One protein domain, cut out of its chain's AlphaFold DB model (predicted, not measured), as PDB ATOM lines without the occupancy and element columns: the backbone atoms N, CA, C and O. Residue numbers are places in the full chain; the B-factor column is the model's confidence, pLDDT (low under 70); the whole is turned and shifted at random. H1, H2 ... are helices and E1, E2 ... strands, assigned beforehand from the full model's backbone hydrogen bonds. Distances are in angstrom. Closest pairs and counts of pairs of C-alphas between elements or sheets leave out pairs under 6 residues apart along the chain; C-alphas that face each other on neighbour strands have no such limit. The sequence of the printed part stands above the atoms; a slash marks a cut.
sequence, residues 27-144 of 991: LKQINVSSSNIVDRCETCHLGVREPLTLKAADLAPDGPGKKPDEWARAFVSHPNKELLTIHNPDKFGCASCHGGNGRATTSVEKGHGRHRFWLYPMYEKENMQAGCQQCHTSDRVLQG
ATOM      1  N   LEU A  27      14.072 -18.674 -26.471       87.94
ATOM      2  CA  LEU A  27      14.148 -17.831 -25.279       87.94
ATOM      3  C   LEU A  27      14.307 -18.719 -24.040       87.94
ATOM      4  O   LEU A  27      13.375 -19.410 -23.627       87.94
ATOM      5  N   LYS A  28      15.480 -18.646 -23.413       89.81
ATOM      6  CA  LYS A  28      15.807 -19.386 -22.191       89.81
ATOM      7  C   LYS A  28      15.336 -18.591 -20.986       89.81
ATOM      8  O   LYS A  28      15.797 -17.471 -20.768       89.81
ATOM      9  N   GLN A  29      14.415 -19.166 -20.218       91.56
ATOM     10  CA  GLN A  29      13.891 -18.577 -18.991       91.56
ATOM     11  C   GLN A  29      14.111 -19.518 -17.808       91.56
ATOM     12  O   GLN A  29      13.505 -20.584 -17.732       91.56
ATOM     13  N   ILE A  30      14.897 -19.058 -16.844       91.25
ATOM     14  CA  ILE A  30      14.966 -19.618 -15.500       91.25
ATOM     15  C   ILE A  30      13.801 -19.030 -14.692       91.25
ATOM     16  O   ILE A  30      13.580 -17.816 -14.697       91.25
ATOM     17  N   ASN A  31      13.048 -19.887 -14.003       89.62
ATOM     18  CA  ASN A  31      11.954 -19.493 -13.117       89.62
ATOM     19  C   ASN A  31      12.091 -20.220 -11.774       89.62
ATOM     20  O   ASN A  31      11.797 -21.410 -11.677       89.62
ATOM     21  N   VAL A  32      12.528 -19.494 -10.746       84.06
ATOM     22  CA  VAL A  32      12.678 -20.011  -9.381       84.06
ATOM     23  C   VAL A  32      11.434 -19.617  -8.590       84.06
ATOM     24  O   VAL A  32      11.391 -18.574  -7.932       84.06
ATOM     25  N   SER A  33      10.386 -20.437  -8.694       75.44
ATOM     26  CA  SER A  33       9.055 -20.144  -8.136       75.44
ATOM     27  C   SER A  33       9.074 -19.871  -6.628       75.44
ATOM     28  O   SER A  33       8.410 -18.943  -6.174       75.44
ATOM     29  N   SER A  34       9.903 -20.595  -5.868       73.81
ATOM     30  CA  SER A  34      10.119 -20.402  -4.423       73.81
ATOM     31  C   SER A  34      10.697 -19.035  -4.041       73.81
ATOM     32  O   SER A  34      10.697 -18.675  -2.868       73.81
ATOM     33  N   SER A  35      11.238 -18.293  -5.008       71.25
ATOM     34  CA  SER A  35      11.990 -17.055  -4.785       71.25
ATOM     35  C   SER A  35      11.508 -15.889  -5.660       71.25
ATOM     36  O   SER A  35      12.065 -14.800  -5.569       71.25
ATOM     37  N   ASN A  36      10.486 -16.098  -6.509       79.38
ATOM     38  CA  ASN A  36       9.981 -15.137  -7.511       79.38
ATOM     39  C   ASN A  36      11.072 -14.593  -8.473       79.38
ATOM     40  O   ASN A  36      10.928 -13.528  -9.089       79.38
ATOM     41  N   ILE A  37      12.172 -15.340  -8.630       85.00
ATOM     42  CA  ILE A  37      13.272 -14.985  -9.529       85.00
ATOM     43  C   ILE A  37      12.900 -15.455 -10.934       85.00
ATOM     44  O   ILE A  37      12.646 -16.636 -11.162       85.00
ATOM     45  N   VAL A  38      12.885 -14.516 -11.878       90.44
ATOM     46  CA  VAL A  38      12.696 -14.789 -13.305       90.44
ATOM     47  C   VAL A  38      13.864 -14.166 -14.048       90.44
ATOM     48  O   VAL A  38      14.009 -12.941 -14.052       90.44
ATOM     49  N   ASP A  39      14.676 -15.015 -14.667       93.25
ATOM     50  CA  ASP A  39      15.906 -14.629 -15.349       93.25
ATOM     51  C   ASP A  39      15.942 -15.199 -16.773       93.25
ATOM     52  O   ASP A  39      15.555 -16.341 -17.014       93.25
ATOM     53  N   ARG A  40      16.359 -14.373 -17.732       94.38
ATOM     54  CA  ARG A  40      16.439 -14.675 -19.164       94.38
ATOM     55  C   ARG A  40      17.808 -14.325 -19.751       94.38
ATOM     56  O   ARG A  40      17.948 -14.276 -20.974       94.38
ATOM     57  N   CYS A  41      18.821 -14.085 -18.914       92.94
ATOM     58  CA  CYS A  41      20.156 -13.654 -19.338       92.94
ATOM     59  C   CYS A  41      20.794 -14.656 -20.310       92.94
ATOM     60  O   CYS A  41      21.433 -14.251 -21.279       92.94
ATOM     61  N   GLU A  42      20.546 -15.956 -20.121       92.25
ATOM     62  CA  GLU A  42      21.021 -17.029 -21.008       92.25
ATOM     63  C   GLU A  42      20.409 -17.009 -22.420       92.25
ATOM     64  O   GLU A  42      20.928 -17.683 -23.305       92.25
ATOM     65  N   THR A  43      19.361 -16.211 -22.669       91.19
ATOM     66  CA  THR A  43      18.861 -15.946 -24.034       91.19
ATOM     67  C   THR A  43      19.892 -15.160 -24.856       91.19
ATOM     68  O   THR A  43      20.023 -15.382 -26.055       91.19
ATOM     69  N   CYS A  44      20.651 -14.265 -24.212       89.69
ATOM     70  CA  CYS A  44      21.708 -13.474 -24.853       89.69
ATOM     71  C   CYS A  44      23.112 -14.028 -24.556       89.69
ATOM     72  O   CYS A  44      23.990 -13.974 -25.410       89.69
ATOM     73  N   HIS A  45      23.334 -14.585 -23.363       91.44
ATOM     74  CA  HIS A  45      24.605 -15.182 -22.929       91.44
ATOM     75  C   HIS A  45      24.638 -16.693 -23.192       91.44
ATOM     76  O   HIS A  45      24.906 -17.510 -22.313       91.44
ATOM     77  N   LEU A  46      24.358 -17.043 -24.445       88.44
ATOM     78  CA  LEU A  46      24.234 -18.393 -24.990       88.44
ATOM     79  C   LEU A  46      25.397 -19.346 -24.653       88.44
ATOM     80  O   LEU A  46      25.181 -20.553 -24.524       88.44
ATOM     81  N   GLY A  47      26.618 -18.823 -24.513       87.88
ATOM     82  CA  GLY A  47      27.818 -19.600 -24.194       87.88
ATOM     83  C   GLY A  47      28.088 -19.821 -22.705       87.88
ATOM     84  O   GLY A  47      28.982 -20.598 -22.379       87.88
ATOM     85  N   VAL A  48      27.348 -19.186 -21.784       90.50
ATOM     86  CA  VAL A  48      27.773 -19.067 -20.372       90.50
ATOM     87  C   VAL A  48      27.998 -20.419 -19.676       90.50
ATOM     88  O   VAL A  48      28.959 -20.561 -18.918       90.50
ATOM     89  N   ARG A  49      27.181 -21.434 -19.997       88.31
ATOM     90  CA  ARG A  49      27.277 -22.810 -19.468       88.31
ATOM     91  C   ARG A  49      28.222 -23.735 -20.245       88.31
ATOM     92  O   ARG A  49      28.237 -24.939 -19.992       88.31
ATOM     93  N   GLU A  50      28.971 -23.239 -21.226       86.94
ATOM     94  CA  GLU A  50      29.854 -24.082 -22.034       86.94
ATOM     95  C   GLU A  50      31.029 -24.624 -21.189       86.94
ATOM     96  O   GLU A  50      31.792 -23.825 -20.638       86.94
ATOM     97  N   PRO A  51      31.217 -25.958 -21.068       83.12
ATOM     98  CA  PRO A  51      32.326 -26.538 -20.304       83.12
ATOM     99  C   PRO A  51      33.700 -26.232 -20.909       83.12
ATOM    100  O   PRO A  51      34.685 -26.143 -20.168       83.12
ATOM    101  N   LEU A  52      33.798 -26.017 -22.225       83.31
ATOM    102  CA  LEU A  52      35.012 -25.490 -22.853       83.31
ATOM    103  C   LEU A  52      35.231 -24.017 -22.466       83.31
ATOM    104  O   LEU A  52      34.347 -23.364 -21.922       83.31
ATOM    105  N   THR A  53      36.442 -23.484 -22.623       86.25
ATOM    106  CA  THR A  53      36.721 -22.062 -22.334       86.25
ATOM    107  C   THR A  53      36.683 -21.285 -23.640       86.25
ATOM    108  O   THR A  53      37.670 -21.289 -24.368       86.25
ATOM    109  N   LEU A  54      35.550 -20.644 -23.933       84.50
ATOM    110  CA  LEU A  54      35.361 -19.797 -25.109       84.50
ATOM    111  C   LEU A  54      35.574 -18.328 -24.733       84.50
ATOM    112  O   LEU A  54      34.874 -17.800 -23.865       84.50
ATOM    113  N   LYS A  55      36.517 -17.655 -25.393       86.38
ATOM    114  CA  LYS A  55      36.699 -16.198 -25.329       86.38
ATOM    115  C   LYS A  55      36.255 -15.587 -26.653       86.38
ATOM    116  O   LYS A  55      36.401 -16.198 -27.705       86.38
ATOM    117  N   ALA A  56      35.815 -14.329 -26.631       84.94
ATOM    118  CA  ALA A  56      35.405 -13.635 -27.855       84.94
ATOM    119  C   ALA A  56      36.519 -13.625 -28.930       84.94
ATOM    120  O   ALA A  56      36.238 -13.781 -30.110       84.94
ATOM    121  N   ALA A  57      37.791 -13.522 -28.524       81.25
ATOM    122  CA  ALA A  57      38.944 -13.562 -29.432       81.25
ATOM    123  C   ALA A  57      39.169 -14.922 -30.133       81.25
ATOM    124  O   ALA A  57      39.857 -14.957 -31.153       81.25
ATOM    125  N   ASP A  58      38.591 -16.013 -29.618       76.50
ATOM    126  CA  ASP A  58      38.633 -17.353 -30.229       76.50
ATOM    127  C   ASP A  58      37.537 -17.520 -31.306       76.50
ATOM    128  O   ASP A  58      37.552 -18.472 -32.089       76.50
ATOM    129  N   LEU A  59      36.579 -16.585 -31.326       75.50
ATOM    130  CA  LEU A  59      35.374 -16.565 -32.157       75.50
ATOM    131  C   LEU A  59      35.409 -15.459 -33.226       75.50
ATOM    132  O   LEU A  59      34.410 -15.231 -33.899       75.50
ATOM    133  N   ALA A  60      36.534 -14.756 -33.385       72.00
ATOM    134  CA  ALA A  60      36.670 -13.738 -34.419       72.00
ATOM    135  C   ALA A  60      36.561 -14.375 -35.824       72.00
ATOM    136  O   ALA A  60      37.239 -15.379 -36.076       72.00
ATOM    137  N   PRO A  61      35.756 -13.807 -36.747       65.94
ATOM    138  CA  PRO A  61      35.485 -14.419 -38.053       65.94
ATOM    139  C   PRO A  61      36.746 -14.605 -38.915       65.94
ATOM    140  O   PRO A  61      36.842 -15.580 -39.654       65.94
ATOM    141  N   ASP A  62      37.751 -13.738 -38.743       68.69
ATOM    142  CA  ASP A  62      39.043 -13.790 -39.446       68.69
ATOM    143  C   ASP A  62      40.128 -14.623 -38.720       68.69
ATOM    144  O   ASP A  62      41.307 -14.586 -39.090       68.69
ATOM    145  N   GLY A  63      39.767 -15.351 -37.655       58.97
ATOM    146  CA  GLY A  63      40.666 -16.238 -36.906       58.97
ATOM    147  C   GLY A  63      41.238 -15.666 -35.593       58.97
ATOM    148  O   GLY A  63      41.011 -14.508 -35.234       58.97
ATOM    149  N   PRO A  64      41.979 -16.488 -34.826       53.25
ATOM    150  CA  PRO A  64      42.326 -16.198 -33.438       53.25
ATOM    151  C   PRO A  64      43.284 -15.007 -33.319       53.25
ATOM    152  O   PRO A  64      44.280 -14.902 -34.035       53.25
ATOM    153  N   GLY A  65      42.974 -14.095 -32.393       59.56
ATOM    154  CA  GLY A  65      43.719 -12.843 -32.206       59.56
ATOM    155  C   GLY A  65      43.325 -11.710 -33.166       59.56
ATOM    156  O   GLY A  65      43.925 -10.635 -33.111       59.56
ATOM    157  N   LYS A  66      42.316 -11.912 -34.024       72.12
ATOM    158  CA  LYS A  66      41.655 -10.835 -34.777       72.12
ATOM    159  C   LYS A  66      40.554 -10.176 -33.942       72.12
ATOM    160  O   LYS A  66      40.256 -10.598 -32.823       72.12
ATOM    161  N   LYS A  67      39.979  -9.087 -34.462       79.50
ATOM    162  CA  LYS A  67      38.916  -8.353 -33.769       79.50
ATOM    163  C   LYS A  67      37.648  -9.229 -33.734       79.50
ATOM    164  O   LYS A  67      37.185  -9.610 -34.805       79.50
ATOM    165  N   PRO A  68      37.086  -9.542 -32.553       80.50
ATOM    166  CA  PRO A  68      35.794 -10.215 -32.476       80.50
ATOM    167  C   PRO A  68      34.688  -9.341 -33.071       80.50
ATOM    168  O   PRO A  68      34.735  -8.112 -32.948       80.50
ATOM    169  N   ASP A  69      33.689  -9.982 -33.673       82.06
ATOM    170  CA  ASP A  69      32.446  -9.313 -34.050       82.06
ATOM    171  C   ASP A  69      31.573  -8.998 -32.815       82.06
ATOM    172  O   ASP A  69      31.950  -9.241 -31.661       82.06
ATOM    173  N   GLU A  70      30.410  -8.396 -33.050       78.19
ATOM    174  CA  GLU A  70      29.495  -7.975 -31.985       78.19
ATOM    175  C   GLU A  70      28.805  -9.166 -31.287       78.19
ATOM    176  O   GLU A  70      28.446  -9.065 -30.111       78.19
ATOM    177  N   TRP A  71      28.697 -10.314 -31.965       78.88
ATOM    178  CA  TRP A  71      28.007 -11.520 -31.494       78.88
ATOM    179  C   TRP A  71      28.919 -12.483 -30.732       78.88
ATOM    180  O   TRP A  71      28.443 -13.218 -29.868       78.88
ATOM    181  N   ALA A  72      30.233 -12.436 -30.952       85.00
ATOM    182  CA  ALA A  72      31.230 -13.256 -30.260       85.00
ATOM    183  C   ALA A  72      31.139 -13.178 -28.719       85.00
ATOM    184  O   ALA A  72      31.564 -14.100 -28.024       85.00
ATOM    185  N   ARG A  73      30.565 -12.099 -28.164       84.44
ATOM    186  CA  ARG A  73      30.303 -11.944 -26.720       84.44
ATOM    187  C   ARG A  73      29.113 -12.759 -26.197       84.44
ATOM    188  O   ARG A  73      29.077 -13.029 -25.001       84.44
ATOM    189  N   ALA A  74      28.171 -13.161 -27.049       86.12
ATOM    190  CA  ALA A  74      27.048 -14.023 -26.668       86.12
ATOM    191  C   ALA A  74      27.516 -15.448 -26.326       86.12
ATOM    192  O   ALA A  74      26.985 -16.090 -25.422       86.12
ATOM    193  N   PHE A  75      28.553 -15.925 -27.019       86.50
ATOM    194  CA  PHE A  75      29.032 -17.308 -26.960       86.50
ATOM    195  C   PHE A  75      30.249 -17.518 -26.040       86.50
ATOM    196  O   PHE A  75      30.861 -18.583 -26.079       86.50
ATOM    197  N   VAL A  76      30.615 -16.541 -25.202       89.81
ATOM    198  CA  VAL A  76      31.707 -16.726 -24.228       89.81
ATOM    199  C   VAL A  76      31.265 -17.579 -23.043       89.81
ATOM    200  O   VAL A  76      30.144 -17.446 -22.550       89.81
ATOM    201  N   SER A  77      32.168 -18.425 -22.551       90.94
ATOM    202  CA  SER A  77      31.938 -19.217 -21.341       90.94
ATOM    203  C   SER A  77      32.026 -18.350 -20.089       90.94
ATOM    204  O   SER A  77      32.736 -17.340 -20.071       90.94
ATOM    205  N   HIS A  78      31.377 -18.775 -19.000       92.94
ATOM    206  CA  HIS A  78      31.542 -18.101 -17.714       92.94
ATOM    207  C   HIS A  78      33.026 -18.082 -17.282       92.94
ATOM    208  O   HIS A  78      33.684 -19.128 -17.348       92.94
ATOM    209  N   PRO A  79      33.581 -16.944 -16.810       88.69
ATOM    210  CA  PRO A  79      34.996 -16.852 -16.437       88.69
ATOM    211  C   PRO A  79      35.414 -17.802 -15.309       88.69
ATOM    212  O   PRO A  79      36.566 -18.225 -15.262       88.69
ATOM    213  N   ASN A  80      34.483 -18.147 -14.414       88.31
ATOM    214  CA  ASN A  80      34.699 -19.087 -13.317       88.31
ATOM    215  C   ASN A  80      33.638 -20.200 -13.368       88.31
ATOM    216  O   ASN A  80      32.533 -20.041 -12.854       88.31
ATOM    217  N   LYS A  81      33.947 -21.314 -14.036       88.31
ATOM    218  CA  LYS A  81      33.000 -22.432 -14.215       88.31
ATOM    219  C   LYS A  81      32.773 -23.239 -12.938       88.31
ATOM    220  O   LYS A  81      31.679 -23.752 -12.742       88.31
ATOM    221  N   GLU A  82      33.762 -23.285 -12.049       87.56
ATOM    222  CA  GLU A  82      33.642 -23.907 -10.727       87.56
ATOM    223  C   GLU A  82      32.633 -23.153  -9.851       87.56
ATOM    224  O   GLU A  82      31.844 -23.778  -9.150       87.56
ATOM    225  N   LEU A  83      32.546 -21.821  -9.968       89.31
ATOM    226  CA  LEU A  83      31.512 -21.051  -9.272       89.31
ATOM    227  C   LEU A  83      30.091 -21.492  -9.662       89.31
ATOM    228  O   LEU A  83      29.220 -21.497  -8.801       89.31
ATOM    229  N   LEU A  84      29.854 -21.915 -10.911       89.69
ATOM    230  CA  LEU A  84      28.530 -22.366 -11.363       89.69
ATOM    231  C   LEU A  84      28.132 -23.754 -10.829       89.69
ATOM    232  O   LEU A  84      26.950 -24.090 -10.866       89.69
ATOM    233  N   THR A  85      29.074 -24.563 -10.327       87.75
ATOM    234  CA  THR A  85      28.734 -25.862  -9.713       87.75
ATOM    235  C   THR A  85      28.178 -25.681  -8.300       87.75
ATOM    236  O   THR A  85      27.276 -26.416  -7.900       87.75
ATOM    237  N   ILE A  86      28.660 -24.664  -7.575       88.19
ATOM    238  CA  ILE A  86      28.173 -24.285  -6.239       88.19
ATOM    239  C   ILE A  86      27.042 -23.240  -6.283       88.19
ATOM    240  O   ILE A  86      26.141 -23.285  -5.449       88.19
ATOM    241  N   HIS A  87      27.023 -22.363  -7.293       90.38
ATOM    242  CA  HIS A  87      25.965 -21.382  -7.563       90.38
ATOM    243  C   HIS A  87      25.300 -21.677  -8.915       90.38
ATOM    244  O   HIS A  87      25.537 -20.987  -9.905       90.38
ATOM    245  N   ASN A  88      24.473 -22.726  -8.971       90.44
ATOM    246  CA  ASN A  88      23.762 -23.089 -10.200       90.44
ATOM    247  C   ASN A  88      22.752 -21.980 -10.598       90.44
ATOM    248  O   ASN A  88      21.816 -21.734  -9.826       90.44
ATOM    249  N   PRO A  89      22.858 -21.366 -11.798       89.69
ATOM    250  CA  PRO A  89      21.902 -20.365 -12.270       89.69
ATOM    251  C   PRO A  89      20.440 -20.828 -12.248       89.69
ATOM    252  O   PRO A  89      19.573 -19.999 -12.006       89.69
ATOM    253  N   ASP A  90      20.142 -22.126 -12.377       89.31
ATOM    254  CA  ASP A  90      18.771 -22.664 -12.270       89.31
ATOM    255  C   ASP A  90      18.123 -22.444 -10.889       89.31
ATOM    256  O   ASP A  90      16.904 -22.538 -10.760       89.31
ATOM    257  N   LYS A  91      18.925 -22.167  -9.850       87.19
ATOM    258  CA  LYS A  91      18.465 -21.883  -8.478       87.19
ATOM    259  C   LYS A  91      18.572 -20.410  -8.086       87.19
ATOM    260  O   LYS A  91      17.806 -19.965  -7.238       87.19
ATOM    261  N   PHE A  92      19.524 -19.679  -8.662       87.56
ATOM    262  CA  PHE A  92      19.827 -18.297  -8.271       87.56
ATOM    263  C   PHE A  92      19.421 -17.255  -9.324       87.56
ATOM    264  O   PHE A  92      19.172 -16.114  -8.967       87.56
ATOM    265  N   GLY A  93      19.348 -17.611 -10.608       89.50
ATOM    266  CA  GLY A  93      19.355 -16.645 -11.711       89.50
ATOM    267  C   GLY A  93      20.711 -15.935 -11.864       89.50
ATOM    268  O   GLY A  93      21.554 -15.942 -10.966       89.50
ATOM    269  N   CYS A  94      20.949 -15.302 -13.012       91.12
ATOM    270  CA  CYS A  94      22.180 -14.546 -13.259       91.12
ATOM    271  C   CYS A  94      22.129 -13.149 -12.615       91.12
ATOM    272  O   CYS A  94      23.122 -12.684 -12.047       91.12
ATOM    273  N   ALA A  95      20.970 -12.487 -12.672       90.00
ATOM    274  CA  ALA A  95      20.768 -11.133 -12.160       90.00
ATOM    275  C   ALA A  95      20.908 -11.027 -10.631       90.00
ATOM    276  O   ALA A  95      21.229  -9.957 -10.116       90.00
ATOM    277  N   SER A  96      20.739 -12.122  -9.892       87.88
ATOM    278  CA  SER A  96      20.990 -12.148  -8.449       87.88
ATOM    279  C   SER A  96      22.470 -11.959  -8.110       87.88
ATOM    280  O   SER A  96      22.802 -11.186  -7.216       87.88
ATOM    281  N   CYS A  97      23.380 -12.559  -8.883       88.50
ATOM    282  CA  CYS A  97      24.822 -12.373  -8.703       88.50
ATOM    283  C   CYS A  97      25.351 -11.094  -9.372       88.50
ATOM    284  O   CYS A  97      26.246 -10.445  -8.836       88.50
ATOM    285  N   HIS A  98      24.826 -10.720 -10.542       91.19
ATOM    286  CA  HIS A  98      25.382  -9.622 -11.345       91.19
ATOM    287  C   HIS A  98      24.612  -8.298 -11.255       91.19
ATOM    288  O   HIS A  98      25.128  -7.279 -11.710       91.19
ATOM    289  N   GLY A  99      23.406  -8.281 -10.690       89.62
ATOM    290  CA  GLY A  99      22.448  -7.191 -10.880       89.62
ATOM    291  C   GLY A  99      21.833  -7.202 -12.287       89.62
ATOM    292  O   GLY A  99      22.012  -8.136 -13.068       89.62
ATOM    293  N   GLY A 100      21.121  -6.133 -12.633       90.94
ATOM    294  CA  GLY A 100      20.419  -5.986 -13.909       90.94
ATOM    295  C   GLY A 100      18.954  -6.421 -13.839       90.94
ATOM    296  O   GLY A 100      18.403  -6.680 -12.768       90.94
ATOM    297  N   ASN A 101      18.293  -6.453 -14.993       91.94
ATOM    298  CA  ASN A 101      16.890  -6.830 -15.135       91.94
ATOM    299  C   ASN A 101      16.783  -8.169 -15.868       91.94
ATOM    300  O   ASN A 101      16.585  -8.210 -17.084       91.94
ATOM    301  N   GLY A 102      16.845  -9.267 -15.109       90.38
ATOM    302  CA  GLY A 102      16.740 -10.626 -15.647       90.38
ATOM    303  C   GLY A 102      15.465 -10.893 -16.465       90.38
ATOM    304  O   GLY A 102      15.440 -11.824 -17.261       90.38
ATOM    305  N   ARG A 103      14.413 -10.069 -16.352       91.12
ATOM    306  CA  ARG A 103      13.178 -10.225 -17.140       91.12
ATOM    307  C   ARG A 103      13.267  -9.586 -18.534       91.12
ATOM    308  O   ARG A 103      12.465  -9.944 -19.398       91.12
ATOM    309  N   ALA A 104      14.186  -8.652 -18.778       91.94
ATOM    310  CA  ALA A 104      14.226  -7.867 -20.012       91.94
ATOM    311  C   ALA A 104      15.128  -8.484 -21.096       91.94
ATOM    312  O   ALA A 104      16.327  -8.648 -20.906       91.94
ATOM    313  N   THR A 105      14.553  -8.736 -22.275       90.50
ATOM    314  CA  THR A 105      15.245  -9.317 -23.447       90.50
ATOM    315  C   THR A 105      15.316  -8.377 -24.660       90.50
ATOM    316  O   THR A 105      15.892  -8.731 -25.679       90.50
ATOM    317  N   THR A 106      14.732  -7.175 -24.581       89.88
ATOM    318  CA  THR A 106      14.535  -6.291 -25.753       89.88
ATOM    319  C   THR A 106      15.735  -5.415 -26.125       89.88
ATOM    320  O   THR A 106      15.783  -4.909 -27.241       89.88
ATOM    321  N   SER A 107      16.688  -5.200 -25.215       90.31
ATOM    322  CA  SER A 107      17.958  -4.519 -25.500       90.31
ATOM    323  C   SER A 107      18.977  -4.763 -24.386       90.31
ATOM    324  O   SER A 107      18.599  -5.055 -23.249       90.31
ATOM    325  N   VAL A 108      20.268  -4.574 -24.692       88.81
ATOM    326  CA  VAL A 108      21.365  -4.635 -23.705       88.81
ATOM    327  C   VAL A 108      21.146  -3.635 -22.565       88.81
ATOM    328  O   VAL A 108      21.298  -3.988 -21.404       88.81
ATOM    329  N   GLU A 109      20.727  -2.402 -22.873       89.94
ATOM    330  CA  GLU A 109      20.448  -1.367 -21.866       89.94
ATOM    331  C   GLU A 109      19.363  -1.806 -20.873       89.94
ATOM    332  O   GLU A 109      19.543  -1.685 -19.659       89.94
ATOM    333  N   LYS A 110      18.251  -2.358 -21.380       90.81
ATOM    334  CA  LYS A 110      17.140  -2.822 -20.542       90.81
ATOM    335  C   LYS A 110      17.521  -4.072 -19.752       90.81
ATOM    336  O   LYS A 110      17.271  -4.091 -18.553       90.81
ATOM    337  N   GLY A 111      18.159  -5.063 -20.383       91.38
ATOM    338  CA  GLY A 111      18.615  -6.301 -19.732       91.38
ATOM    339  C   GLY A 111      19.661  -6.051 -18.642       91.38
ATOM    340  O   GLY A 111      19.532  -6.545 -17.527       91.38
ATOM    341  N   HIS A 112      20.641  -5.182 -18.896       92.88
ATOM    342  CA  HIS A 112      21.631  -4.773 -17.890       92.88
ATOM    343  C   HIS A 112      21.062  -3.761 -16.876       92.88
ATOM    344  O   HIS A 112      21.784  -3.291 -16.000       92.88
ATOM    345  N   GLY A 113      19.780  -3.394 -16.974       89.56
ATOM    346  CA  GLY A 113      19.120  -2.482 -16.041       89.56
ATOM    347  C   GLY A 113      19.650  -1.043 -16.070       89.56
ATOM    348  O   GLY A 113      19.400  -0.307 -15.128       89.56
ATOM    349  N   ARG A 114      20.355  -0.616 -17.128       85.94
ATOM    350  CA  ARG A 114      20.987   0.718 -17.233       85.94
ATOM    351  C   ARG A 114      20.021   1.862 -17.585       85.94
ATOM    352  O   ARG A 114      20.456   2.991 -17.778       85.94
ATOM    353  N   HIS A 115      18.718   1.588 -17.639       81.75
ATOM    354  CA  HIS A 115      17.681   2.609 -17.801       81.75
ATOM    355  C   HIS A 115      17.258   3.217 -16.452       81.75
ATOM    356  O   HIS A 115      17.162   2.509 -15.450       81.75
ATOM    357  N   ARG A 116      16.918   4.515 -16.448       72.50
ATOM    358  CA  ARG A 116      16.628   5.335 -15.246       72.50
ATOM    359  C   ARG A 116      15.513   4.846 -14.304       72.50
ATOM    360  O   ARG A 116      15.301   5.458 -13.271       72.50
ATOM    361  N   PHE A 117      14.753   3.822 -14.687       78.44
ATOM    362  CA  PHE A 117      13.628   3.293 -13.910       78.44
ATOM    363  C   PHE A 117      13.936   1.938 -13.249       78.44
ATOM    364  O   PHE A 117      13.061   1.361 -12.607       78.44
ATOM    365  N   TRP A 118      15.158   1.408 -13.397       83.56
ATOM    366  CA  TRP A 118      15.588   0.208 -12.676       83.56
ATOM    367  C   TRP A 118      16.361   0.565 -11.409       83.56
ATOM    368  O   TRP A 118      17.300   1.353 -11.449       83.56
ATOM    369  N   LEU A 119      16.018  -0.086 -10.299       76.69
ATOM    370  CA  LEU A 119      16.654   0.153  -8.999       76.69
ATOM    371  C   LEU A 119      17.982  -0.604  -8.808       76.69
ATOM    372  O   LEU A 119      18.753  -0.273  -7.906       76.69
ATOM    373  N   TYR A 120      18.245  -1.622  -9.636       81.50
ATOM    374  CA  TYR A 120      19.365  -2.559  -9.474       81.50
ATOM    375  C   TYR A 120      20.080  -2.811 -10.812       81.50
ATOM    376  O   TYR A 120      19.949  -3.902 -11.375       81.50
ATOM    377  N   PRO A 121      20.767  -1.812 -11.399       89.06
ATOM    378  CA  PRO A 121      21.559  -2.015 -12.612       89.06
ATOM    379  C   PRO A 121      22.622  -3.104 -12.406       89.06
ATOM    380  O   PRO A 121      23.013  -3.406 -11.279       89.06
ATOM    381  N   MET A 122      23.086  -3.698 -13.504       91.62
ATOM    382  CA  MET A 122      24.181  -4.665 -13.475       91.62
ATOM    383  C   MET A 122      25.457  -3.992 -12.957       91.62
ATOM    384  O   MET A 122      25.779  -2.878 -13.374       91.62
ATOM    385  N   TYR A 123      26.174  -4.662 -12.055       92.75
ATOM    386  CA  TYR A 123      27.442  -4.175 -11.523       92.75
ATOM    387  C   TYR A 123      28.483  -4.033 -12.641       92.75
ATOM    388  O   TYR A 123      28.591  -4.889 -13.521       92.75
ATOM    389  N   GLU A 124      29.297  -2.977 -12.566       91.44
ATOM    390  CA  GLU A 124      30.468  -2.851 -13.434       91.44
ATOM    391  C   GLU A 124      31.454  -4.001 -13.194       91.44
ATOM    392  O   GLU A 124      31.494  -4.611 -12.119       91.44
ATOM    393  N   LYS A 125      32.255  -4.311 -14.215       89.75
ATOM    394  CA  LYS A 125      33.098  -5.513 -14.274       89.75
ATOM    395  C   LYS A 125      34.031  -5.651 -13.066       89.75
ATOM    396  O   LYS A 125      34.203  -6.747 -12.536       89.75
ATOM    397  N   GLU A 126      34.601  -4.543 -12.618       93.06
ATOM    398  CA  GLU A 126      35.547  -4.456 -11.504       93.06
ATOM    399  C   GLU A 126      34.859  -4.660 -10.143       93.06
ATOM    400  O   GLU A 126      35.517  -4.979  -9.153       93.06
ATOM    401  N   ASN A 127      33.531  -4.520 -10.095       94.94
ATOM    402  CA  ASN A 127      32.713  -4.614  -8.889       94.94
ATOM    403  C   ASN A 127      31.724  -5.793  -8.898       94.94
ATOM    404  O   ASN A 127      30.884  -5.871  -8.007       94.94
ATOM    405  N   MET A 128      31.807  -6.733  -9.850       92.88
ATOM    406  CA  MET A 128      30.868  -7.869  -9.948       92.88
ATOM    407  C   MET A 128      30.754  -8.701  -8.655       92.88
ATOM    408  O   MET A 128      29.711  -9.287  -8.390       92.88
ATOM    409  N   GLN A 129      31.794  -8.719  -7.815       95.31
ATOM    410  CA  GLN A 129      31.781  -9.418  -6.520       95.31
ATOM    411  C   GLN A 129      30.897  -8.736  -5.454       95.31
ATOM    412  O   GLN A 129      30.722  -9.292  -4.371       95.31
ATOM    413  N   ALA A 130      30.296  -7.577  -5.748       95.31
ATOM    414  CA  ALA A 130      29.279  -6.946  -4.907       95.31
ATOM    415  C   ALA A 130      28.044  -7.849  -4.719       95.31
ATOM    416  O   ALA A 130      27.469  -7.877  -3.635       95.31
ATOM    417  N   GLY A 131      27.681  -8.661  -5.721       93.12
ATOM    418  CA  GLY A 131      26.603  -9.646  -5.577       93.12
ATOM    419  C   GLY A 131      26.897 -10.717  -4.526       93.12
ATOM    420  O   GLY A 131      26.004 -11.105  -3.777       93.12
ATOM    421  N   CYS A 132      28.160 -11.136  -4.390       94.00
ATOM    422  CA  CYS A 132      28.559 -12.114  -3.378       94.00
ATOM    423  C   CYS A 132      28.286 -11.603  -1.954       94.00
ATOM    424  O   CYS A 132      27.845 -12.367  -1.100       94.00
ATOM    425  N   GLN A 133      28.502 -10.306  -1.705       93.94
ATOM    426  CA  GLN A 133      28.299  -9.688  -0.391       93.94
ATOM    427  C   GLN A 133      26.845  -9.762   0.083       93.94
ATOM    428  O   GLN A 133      26.635  -9.840   1.288       93.94
ATOM    429  N   GLN A 134      25.862  -9.790  -0.824       90.69
ATOM    430  CA  GLN A 134      24.446  -9.849  -0.446       90.69
ATOM    431  C   GLN A 134      24.112 -11.116   0.362       90.69
ATOM    432  O   GLN A 134      23.387 -11.046   1.347       90.69
ATOM    433  N   CYS A 135      24.672 -12.267  -0.031       91.25
ATOM    434  CA  CYS A 135      24.454 -13.553   0.646       91.25
ATOM    435  C   CYS A 135      25.557 -13.896   1.655       91.25
ATOM    436  O   CYS A 135      25.282 -14.541   2.666       91.25
ATOM    437  N   HIS A 136      26.794 -13.471   1.393       93.75
ATOM    438  CA  HIS A 136      27.982 -13.778   2.193       93.75
ATOM    439  C   HIS A 136      28.394 -12.603   3.097       93.75
ATOM    440  O   HIS A 136      29.586 -12.327   3.260       93.75
ATOM    441  N   THR A 137      27.437 -11.882   3.701       90.88
ATOM    442  CA  THR A 137      27.739 -10.753   4.610       90.88
ATOM    443  C   THR A 137      28.649 -11.193   5.761       90.88
ATOM    444  O   THR A 137      29.665 -10.547   6.033       90.88
ATOM    445  N   SER A 138      28.341 -12.347   6.361       91.44
ATOM    446  CA  SER A 138      29.015 -12.894   7.546       91.44
ATOM    447  C   SER A 138      30.374 -13.549   7.271       91.44
ATOM    448  O   SER A 138      31.156 -13.716   8.208       91.44
ATOM    449  N   ASP A 139      30.710 -13.873   6.017       93.81
ATOM    450  CA  ASP A 139      32.017 -14.445   5.678       93.81
ATOM    451  C   ASP A 139      33.106 -13.379   5.679       93.81
ATOM    452  O   ASP A 139      33.148 -12.497   4.816       93.81
ATOM    453  N   ARG A 140      34.037 -13.476   6.629       93.81
ATOM    454  CA  ARG A 140      35.161 -12.538   6.708       93.81
ATOM    455  C   ARG A 140      36.182 -12.720   5.580       93.81
ATOM    456  O   ARG A 140      36.881 -11.763   5.236       93.81
ATOM    457  N   VAL A 141      36.260 -13.932   5.029       93.94
ATOM    458  CA  VAL A 141      37.107 -14.332   3.899       93.94
ATOM    459  C   VAL A 141      36.280 -15.222   2.980       93.94
ATOM    460  O   VAL A 141      35.839 -16.285   3.408       93.94
ATOM    461  N   LEU A 142      36.086 -14.803   1.728       92.81
ATOM    462  CA  LEU A 142      35.265 -15.530   0.760       92.81
ATOM    463  C   LEU A 142      36.121 -16.057  -0.395       92.81
ATOM    464  O   LEU A 142      36.683 -15.290  -1.183       92.81
ATOM    465  N   GLN A 143      36.209 -17.384  -0.498       87.56
ATOM    466  CA  GLN A 143      36.921 -18.052  -1.587       87.56
ATOM    467  C   GLN A 143      36.283 -17.721  -2.941       87.56
ATOM    468  O   GLN A 143      35.064 -17.633  -3.066       87.56
ATOM    469  N   GLY A 144      37.118 -17.481  -3.955       88.06
ATOM    470  CA  GLY A 144      36.671 -17.015  -5.273       88.06
ATOM    471  C   GLY A 144      36.279 -15.529  -5.353       88.06
ATOM    472  O   GLY A 144      36.058 -15.039  -6.459       88.06
TER     473      GLY A 144
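AT A GLANCE: This is residues 27 to 144 of the 991 residues of the protein "C-type cytochrome" of Acidobacteria bacterium (UniProt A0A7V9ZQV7). There is little regular structure: short helices and a strand hairpin sit among long loops, with H5 packed on H3 near the middle. A loop within residues 40 to 80 makes one end; residues 136 to 141 stick out at the other. The printed part has 118 residues, 31 in two antiparallel strands, then five named helices. It is mostly helix and compact, with radius of gyration of the C-alphas 15.1 A and spans 46 by 34 by 25 A.

IN THESE COORDINATES: Find C-alpha 30 at (14.966, -19.618, -15.500): E1 is residues 30 to 32, E2 37 to 39, H1 81 to 86, H2 89 to 92, H3 94 to 98, H4 108 to 111. H5, 130 to 135, runs 9.9 A to C-alpha 135 at (24.454, -13.553, 0.646).

HOW THE PARTS SIT: In hairpin E1 and E2, N 30 and O 39 are within hydrogen-bond range, 2.8 A. H3 touches H5; their closest C-alphas, Cys 97 and Gly 131, are 4.5 A apart. H3 has every O i to N i+4 pair within range, H1 and H5 0 of 2, with 3 of 3 O i to N i+3 pairs.

THE WHOLE: The printed part has no cut; links E2 to H1 and H4 to H5 are long. Residues 61 to 65 have pLDDT under 70.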